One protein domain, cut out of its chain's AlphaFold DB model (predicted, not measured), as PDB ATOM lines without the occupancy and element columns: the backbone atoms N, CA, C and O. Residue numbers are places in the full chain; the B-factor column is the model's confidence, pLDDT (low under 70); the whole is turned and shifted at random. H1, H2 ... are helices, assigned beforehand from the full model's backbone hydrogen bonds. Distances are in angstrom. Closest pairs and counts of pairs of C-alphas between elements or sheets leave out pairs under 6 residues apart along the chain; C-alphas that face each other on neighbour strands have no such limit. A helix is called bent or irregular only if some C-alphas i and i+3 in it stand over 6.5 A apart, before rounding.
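This is residues 3 to 62 of the 985 residues of the protein "Cytochrome c domain-containing protein" of Opitutae bacterium (UniProt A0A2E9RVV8). The longest helix, H2, lies side by side with H1 as a helical hairpin, and the third helix, H3, crosses H2 steeply, packing on its residues 31 to 36. Residues 21 to 26, at the turn of the hairpin, stick out. The printed part has 60 residues with three named helices, in the order H1, H2, H3, and no named strand; the class is all helix. It is compact, with a radius of gyration of the C-alphas of 10.5 A, and spans 32 by 22 by 21 A.

H2, residues 25 to 38, is 20.2 A from first to last C-alpha and begins at C-alpha 25 (17.720, 0.775, 31.096). H1, residues 9 to 20, is 18.0 A long; it is only just irregular, with C-alphas 10 and 13 6.8 A apart, and its line is a rough one. H3, residues 48 to 60, is 18.9 A long and ends at C-alpha 60 (30.347, -12.196, 18.460).

H2 and H1 touch, the closest C-alphas being those of Lys 28 and Gly 19, 5.6 A apart. This hairpin has a shallow tilt of 20 degrees, opposite ways. H2 touches H3 with residues 31 to 36 alone; the closest C-alphas, Tyr 36 and Val 53, are 5.0 A apart. Their steep tilt is 60 degrees, the same way. H1 and H3 are close but not clearly touching, with the closest C-alphas, Leu 16 and Met 49, 7.0 A apart. Every O i to N i+4 pair is within hydrogen-bond range in H2 and H3, and 6 of 8 are in H1.

The two C-alphas farthest apart, Lys 22 and Gln 62, are 32.4 A apart. The printed part has no cut. The link from H1 to H2 is tight, and that from H2 to H3 is short. Mean pLDDT of the printed part is 71.7; residues 3 to 7, 19 to 27, 30 and 59 to 62 are under 70.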
ATOM      1  N   LEU A   3      16.866 -13.564  35.784       43.12
ATOM      2  CA  LEU A   3      18.301 -13.223  35.642       43.12
ATOM      3  C   LEU A   3      19.267 -14.126  36.432       43.12
ATOM      4  O   LEU A   3      20.461 -14.112  36.185       43.12
ATOM      5  N   GLY A   4      18.773 -14.908  37.394       47.06
ATOM      6  CA  GLY A   4      19.591 -15.865  38.152       47.06
ATOM      7  C   GLY A   4      19.710 -17.237  37.482       47.06
ATOM      8  O   GLY A   4      20.231 -18.164  38.093       47.06
ATOM      9  N   ARG A   5      19.164 -17.393  36.268       50.72
ATOM     10  CA  ARG A   5      19.178 -18.628  35.469       50.72
ATOM     11  C   ARG A   5      19.797 -18.401  34.082       50.72
ATOM     12  O   ARG A   5      19.375 -19.002  33.100       50.72
ATOM     13  N   ILE A   6      20.762 -17.492  33.999       50.72
ATOM     14  CA  ILE A   6      21.535 -17.230  32.781       50.72
ATOM     15  C   ILE A   6      22.224 -18.537  32.358       50.72
ATOM     16  O   ILE A   6      22.843 -19.194  33.190       50.72
ATOM     17  N   GLY A   7      22.014 -18.955  31.107       57.34
ATOM     18  CA  GLY A   7      22.397 -20.271  30.571       57.34
ATOM     19  C   GLY A   7      21.302 -21.361  30.586       57.34
ATOM     20  O   GLY A   7      21.497 -22.415  29.986       57.34
ATOM     21  N   ASP A   8      20.137 -21.147  31.219       74.06
ATOM     22  CA  ASP A   8      19.012 -22.107  31.247       74.06
ATOM     23  C   ASP A   8      17.832 -21.633  30.378       74.06
ATOM     24  O   ASP A   8      17.204 -20.606  30.654       74.06
ATOM     25  N   ARG A   9      17.448 -22.425  29.365       74.38
ATOM     26  CA  ARG A   9      16.346 -22.103  28.431       74.38
ATOM     27  C   ARG A   9      14.993 -21.868  29.112       74.38
ATOM     28  O   ARG A   9      14.166 -21.126  28.590       74.38
ATOM     29  N   ARG A  10      14.751 -22.419  30.308       76.00
ATOM     30  CA  ARG A  10      13.511 -22.175  31.080       76.00
ATOM     31  C   ARG A  10      13.403 -20.736  31.590       76.00
ATOM     32  O   ARG A  10      12.323 -20.319  32.004       76.00
ATOM     33  N   ALA A  11      14.507 -19.987  31.593       72.75
ATOM     34  CA  ALA A  11      14.546 -18.582  31.974       72.75
ATOM     35  C   ALA A  11      14.093 -17.647  30.847       72.75
ATOM     36  O   ALA A  11      13.716 -16.519  31.141       72.75
ATOM     37  N   VAL A  12      14.075 -18.117  29.592       80.38
ATOM     38  CA  VAL A  12      13.763 -17.308  28.404       80.38
ATOM     39  C   VAL A  12      12.412 -16.610  28.540       80.38
ATOM     40  O   VAL A  12      12.353 -15.387  28.517       80.38
ATOM     41  N   LYS A  13      11.327 -17.358  28.767       80.31
ATOM     42  CA  LYS A  13       9.978 -16.784  28.889       80.31
ATOM     43  C   LYS A  13       9.859 -15.741  30.026       80.31
ATOM     44  O   LYS A  13       9.465 -14.617  29.728       80.31
ATOM     45  N   PRO A  14      10.266 -16.023  31.283       78.62
ATOM     46  CA  PRO A  14      10.194 -15.032  32.360       78.62
ATOM     47  C   PRO A  14      11.217 -13.886  32.242       78.62
ATOM     48  O   PRO A  14      10.995 -12.828  32.827       78.62
ATOM     49  N   LEU A  15      12.327 -14.052  31.508       78.75
ATOM     50  CA  LEU A  15      13.247 -12.957  31.158       78.75
ATOM     51  C   LEU A  15      12.603 -12.006  30.139       78.75
ATOM     52  O   LEU A  15      12.630 -10.794  30.344       78.75
ATOM     53  N   LEU A  16      11.976 -12.548  29.089       80.25
ATOM     54  CA  LEU A  16      11.251 -11.766  28.082       80.25
ATOM     55  C   LEU A  16      10.068 -11.008  28.716       80.25
ATOM     56  O   LEU A  16       9.930  -9.806  28.502       80.25
ATOM     57  N   GLU A  17       9.286 -11.669  29.580       79.88
ATOM     58  CA  GLU A  17       8.188 -11.047  30.344       79.88
ATOM     59  C   GLU A  17       8.690  -9.948  31.301       79.88
ATOM     60  O   GLU A  17       8.108  -8.864  31.357       79.88
ATOM     61  N   ALA A  18       9.800 -10.178  32.020       70.38
ATOM     62  CA  ALA A  18      10.377  -9.195  32.942       70.38
ATOM     63  C   ALA A  18      10.930  -7.949  32.231       70.38
ATOM     64  O   ALA A  18      10.895  -6.857  32.797       70.38
ATOM     65  N   GLY A  19      11.428  -8.091  31.003       65.56
ATOM     66  CA  GLY A  19      11.953  -6.960  30.245       65.56
ATOM     67  C   GLY A  19      10.883  -6.114  29.537       65.56
ATOM     68  O   GLY A  19      11.180  -4.983  29.144       65.56
ATOM     69  N   LEU A  20       9.655  -6.628  29.366       63.56
ATOM     70  CA  LEU A  20       8.509  -5.877  28.824       63.56
ATOM     71  C   LEU A  20       7.888  -4.915  29.856       63.56
ATOM     72  O   LEU A  20       7.218  -3.955  29.472       63.56
ATOM     73  N   ALA A  21       8.122  -5.133  31.156       61.41
ATOM     74  CA  ALA A  21       7.719  -4.203  32.213       61.41
ATOM     75  C   ALA A  21       8.441  -2.841  32.066       61.41
ATOM     76  O   ALA A  21       9.505  -2.764  31.447       61.41
ATOM     77  N   LYS A  22       7.898  -1.754  32.650       52.50
ATOM     78  CA  LYS A  22       8.588  -0.447  32.798       52.50
ATOM     79  C   LYS A  22       9.830  -0.608  33.704       52.50
ATOM     80  O   LYS A  22       9.825  -0.210  34.861       52.50
ATOM     81  N   ALA A  23      10.862  -1.267  33.191       58.22
ATOM     82  CA  ALA A  23      12.144  -1.527  33.824       58.22
ATOM     83  C   ALA A  23      13.166  -0.471  33.390       58.22
ATOM     84  O   ALA A  23      13.113   0.012  32.253       58.22
ATOM     85  N   ASP A  24      14.086  -0.139  34.296       55.03
ATOM     86  CA  ASP A  24      15.201   0.763  34.016       55.03
ATOM     87  C   ASP A  24      16.133   0.180  32.929       55.03
ATOM     88  O   ASP A  24      16.208  -1.038  32.722       55.03
ATOM     89  N   SER A  25      16.816   1.071  32.210       58.09
ATOM     90  CA  SER A  25      17.720   0.775  31.096       58.09
ATOM     91  C   SER A  25      18.795  -0.257  31.455       58.09
ATOM     92  O   SER A  25      19.107  -1.125  30.636       58.09
ATOM     93  N   PHE A  26      19.310  -0.218  32.688       55.38
ATOM     94  CA  PHE A  26      20.309  -1.155  33.197       55.38
ATOM     95  C   PHE A  26      19.743  -2.571  33.351       55.38
ATOM     96  O   PHE A  26      20.343  -3.536  32.873       55.38
ATOM     97  N   LEU A  27      18.550  -2.722  33.938       65.06
ATOM     98  CA  LEU A  27      17.904  -4.032  34.062       65.06
ATOM     99  C   LEU A  27      17.541  -4.634  32.696       65.06
ATOM    100  O   LEU A  27      17.728  -5.833  32.486       65.06
ATOM    101  N   LYS A  28      17.066  -3.816  31.748       74.12
ATOM    102  CA  LYS A  28      16.828  -4.258  30.361       74.12
ATOM    103  C   LYS A  28      18.112  -4.742  29.694       74.12
ATOM    104  O   LYS A  28      18.099  -5.799  29.070       74.12
ATOM    105  N   HIS A  29      19.213  -4.011  29.861       71.38
ATOM    106  CA  HIS A  29      20.527  -4.405  29.355       71.38
ATOM    107  C   HIS A  29      20.989  -5.745  29.951       71.38
ATOM    108  O   HIS A  29      21.385  -6.645  29.210       71.38
ATOM    109  N   ALA A  30      20.842  -5.929  31.267       68.94
ATOM    110  CA  ALA A  30      21.171  -7.181  31.945       68.94
ATOM    111  C   ALA A  30      20.314  -8.364  31.456       68.94
ATOM    112  O   ALA A  30      20.829  -9.466  31.286       68.94
ATOM    113  N   ILE A  31      19.014  -8.155  31.202       82.12
ATOM    114  CA  ILE A  31      18.103  -9.185  30.667       82.12
ATOM    115  C   ILE A  31      18.485  -9.575  29.236       82.12
ATOM    116  O   ILE A  31      18.464 -10.754  28.894       82.12
ATOM    117  N   VAL A  32      18.853  -8.602  28.404       81.75
ATOM    118  CA  VAL A  32      19.344  -8.849  27.044       81.75
ATOM    119  C   VAL A  32      20.630  -9.680  27.079       81.75
ATOM    120  O   VAL A  32      20.692 -10.705  26.409       81.75
ATOM    121  N   TYR A  33      21.617  -9.316  27.905       77.62
ATOM    122  CA  TYR A  33      22.844 -10.108  28.079       77.62
ATOM    123  C   TYR A  33      22.562 -11.517  28.613       77.62
ATOM    124  O   TYR A  33      23.127 -12.497  28.144       77.62
ATOM    125  N   ALA A  34      21.628 -11.640  29.552       78.38
ATOM    126  CA  ALA A  34      21.189 -12.922  30.081       78.38
ATOM    127  C   ALA A  34      20.589 -13.847  29.015       78.38
ATOM    128  O   ALA A  34      20.874 -15.041  29.007       78.38
ATOM    129  N   LEU A  35      19.750 -13.303  28.132       82.19
ATOM    130  CA  LEU A  35      19.184 -14.030  26.995       82.19
ATOM    131  C   LEU A  35      20.259 -14.364  25.946       82.19
ATOM    132  O   LEU A  35      20.195 -15.429  25.342       82.19
ATOM    133  N   TYR A  36      21.253 -13.492  25.765       81.81
ATOM    134  CA  TYR A  36      22.397 -13.701  24.878       81.81
ATOM    135  C   TYR A  36      23.262 -14.891  25.305       81.81
ATOM    136  O   TYR A  36      23.516 -15.783  24.500       81.81
ATOM    137  N   GLU A  37      23.594 -14.971  26.591       75.88
ATOM    138  CA  GLU A  37      24.327 -16.093  27.193       75.88
ATOM    139  C   GLU A  37      23.542 -17.427  27.167       75.88
ATOM    140  O   GLU A  37      24.135 -18.499  27.256       75.88
ATOM    141  N   ILE A  38      22.204 -17.401  27.039       81.06
ATOM    142  CA  ILE A  38      21.378 -18.619  26.856       81.06
ATOM    143  C   ILE A  38      21.440 -19.136  25.402       81.06
ATOM    144  O   ILE A  38      21.283 -20.340  25.171       81.06
ATOM    145  N   GLY A  39      21.680 -18.248  24.432       73.56
ATOM    146  CA  GLY A  39      21.742 -18.541  22.997       73.56
ATOM    147  C   GLY A  39      20.448 -18.244  22.219       73.56
ATOM    148  O   GLY A  39      19.357 -18.168  22.782       73.56
ATOM    149  N   GLU A  40      20.569 -18.083  20.892       77.06
ATOM    150  CA  GLU A  40      19.472 -17.661  19.990       77.06
ATOM    151  C   GLU A  40      18.343 -18.699  19.831       77.06
ATOM    152  O   GLU A  40      17.212 -18.362  19.471       77.06
ATOM    153  N   GLU A  41      18.636 -19.977  20.071       70.81
ATOM    154  CA  GLU A  41      17.746 -21.091  19.747       70.81
ATOM    155  C   GLU A  41      16.558 -21.182  20.730       70.81
ATOM    156  O   GLU A  41      16.727 -21.447  21.922       70.81
ATOM    157  N   GLY A  42      15.335 -20.977  20.226       70.19
ATOM    158  CA  GLY A  42      14.103 -20.957  21.029       70.19
ATOM    159  C   GLY A  42      13.636 -19.563  21.472       70.19
ATOM    160  O   GLY A  42      12.640 -19.462  22.191       70.19
ATOM    161  N   LEU A  43      14.306 -18.486  21.036       83.62
ATOM    162  CA  LEU A  43      13.832 -17.110  21.213       83.62
ATOM    163  C   LEU A  43      12.770 -16.736  20.153       83.62
ATOM    164  O   LEU A  43      12.960 -17.026  18.972       83.62
ATOM    165  N   PRO A  44      11.668 -16.053  20.524       82.56
ATOM    166  CA  PRO A  44      10.683 -15.580  19.555       82.56
ATOM    167  C   PRO A  44      11.256 -14.468  18.664       82.56
ATOM    168  O   PRO A  44      11.736 -13.449  19.162       82.56
ATOM    169  N   VAL A  45      11.156 -14.644  17.343       72.94
ATOM    170  CA  VAL A  45      11.786 -13.781  16.318       72.94
ATOM    171  C   VAL A  45      11.281 -12.328  16.365       72.94
ATOM    172  O   VAL A  45      12.030 -11.391  16.078       72.94
ATOM    173  N   ASP A  46      10.042 -12.115  16.811       74.00
ATOM    174  CA  ASP A  46       9.408 -10.792  16.843       74.00
ATOM    175  C   ASP A  46       9.570 -10.021  18.165       74.00
ATOM    176  O   ASP A  46       9.146  -8.867  18.255       74.00
ATOM    177  N   HIS A  47      10.234 -10.588  19.180       81.81
ATOM    178  CA  HIS A  47      10.386  -9.935  20.484       81.81
ATOM    179  C   HIS A  47      11.575  -8.940  20.517       81.81
ATOM    180  O   HIS A  47      12.683  -9.315  20.126       81.81
ATOM    181  N   PRO A  48      11.429  -7.700  21.040       77.69
ATOM    182  CA  PRO A  48      12.468  -6.658  20.963       77.69
ATOM    183  C   PRO A  48      13.827  -7.062  21.553       77.69
ATOM    184  O   PRO A  48      14.871  -6.817  20.956       77.69
ATOM    185  N   MET A  49      13.822  -7.736  22.706       80.06
ATOM    186  CA  MET A  49      15.054  -8.226  23.340       80.06
ATOM    187  C   MET A  49      15.661  -9.422  22.605       80.06
ATOM    188  O   MET A  49      16.878  -9.545  22.570       80.06
ATOM    189  N   SER A  50      14.840 -10.267  21.978       84.44
ATOM    190  CA  SER A  50      15.322 -11.382  21.155       84.44
ATOM    191  C   SER A  50      15.998 -10.872  19.884       84.44
ATOM    192  O   SER A  50      17.045 -11.386  19.503       84.44
ATOM    193  N   LYS A  51      15.471  -9.794  19.283       81.06
ATOM    194  CA  LYS A  51      16.132  -9.081  18.180       81.06
ATOM    195  C   LYS A  51      17.499  -8.532  18.607       81.06
ATOM    196  O   LYS A  51      18.470  -8.718  17.881       81.06
ATOM    197  N   GLN A  52      17.596  -7.926  19.795       80.88
ATOM    198  CA  GLN A  52      18.858  -7.404  20.337       80.88
ATOM    199  C   GLN A  52      19.888  -8.511  20.631       80.88
ATOM    200  O   GLN A  52      21.053  -8.367  20.273       80.88
ATOM    201  N   VAL A  53      19.462  -9.629  21.223       83.94
ATOM    202  CA  VAL A  53      20.303 -10.821  21.437       83.94
ATOM    203  C   VAL A  53      20.827 -11.371  20.116       83.94
ATOM    204  O   VAL A  53      22.015 -11.661  20.002       83.94
ATOM    205  N   GLY A  54      19.967 -11.454  19.097       81.50
ATOM    206  CA  GLY A  54      20.390 -11.921  17.782       81.50
ATOM    207  C   GLY A  54      21.393 -10.986  17.097       81.50
ATOM    208  O   GLY A  54      22.303 -11.429  16.399       81.50
ATOM    209  N   LEU A  55      21.296  -9.674  17.337       75.19
ATOM    210  CA  LEU A  55      22.338  -8.723  16.940       75.19
ATOM    211  C   LEU A  55      23.661  -8.995  17.670       75.19
ATOM    212  O   LEU A  55      24.704  -9.027  17.024       75.19
ATOM    213  N   MET A  56      23.627  -9.237  18.981       75.88
ATOM    214  CA  MET A  56      24.824  -9.545  19.771       75.88
ATOM    215  C   MET A  56      25.505 -10.841  19.307       75.88
ATOM    216  O   MET A  56      26.717 -10.851  19.123       75.88
ATOM    217  N   CYS A  57      24.751 -11.909  19.012       76.19
ATOM    218  CA  CYS A  57      25.320 -13.167  18.496       76.19
ATOM    219  C   CYS A  57      25.898 -13.007  17.092       76.19
ATOM    220  O   CYS A  57      26.901 -13.639  16.763       76.19
ATOM    221  N   LYS A  58      25.304 -12.145  16.260       72.44
ATOM    222  CA  LYS A  58      25.896 -11.763  14.972       72.44
ATOM    223  C   LYS A  58      27.214 -11.006  15.145       72.44
ATOM    224  O   LYS A  58      28.110 -11.233  14.341       72.44
ATOM    225  N   VAL A  59      27.338 -10.142  16.157       67.06
ATOM    226  CA  VAL A  59      28.574  -9.397  16.461       67.06
ATOM    227  C   VAL A  59      29.672 -10.319  16.999       67.06
ATOM    228  O   VAL A  59      30.804 -10.215  16.550       67.06
ATOM    229  N   ASP A  60      29.357 -11.265  17.882       68.75
ATOM    230  CA  ASP A  60      30.347 -12.196  18.460       68.75
ATOM    231  C   ASP A  60      30.869 -13.229  17.446       68.75
ATOM    232  O   ASP A  60      32.016 -13.669  17.496       68.75
ATOM    233  N   LYS A  61      30.043 -13.568  16.446       67.50
ATOM    234  CA  LYS A  61      30.452 -14.371  15.281       67.50
ATOM    235  C   LYS A  61      31.270 -13.568  14.255       67.50
ATOM    236  O   LYS A  61      31.828 -14.173  13.337       67.50
ATOM    237  N   GLN A  62      31.341 -12.236  14.356       55.78
ATOM    238  CA  GLN A  62      32.209 -11.419  13.503       55.78
ATOM    239  C   GLN A  62      33.634 -11.418  14.064       55.78
ATOM    240  O   GLN A  62      33.856 -11.169  15.244       55.78
TER     241      GLN A  62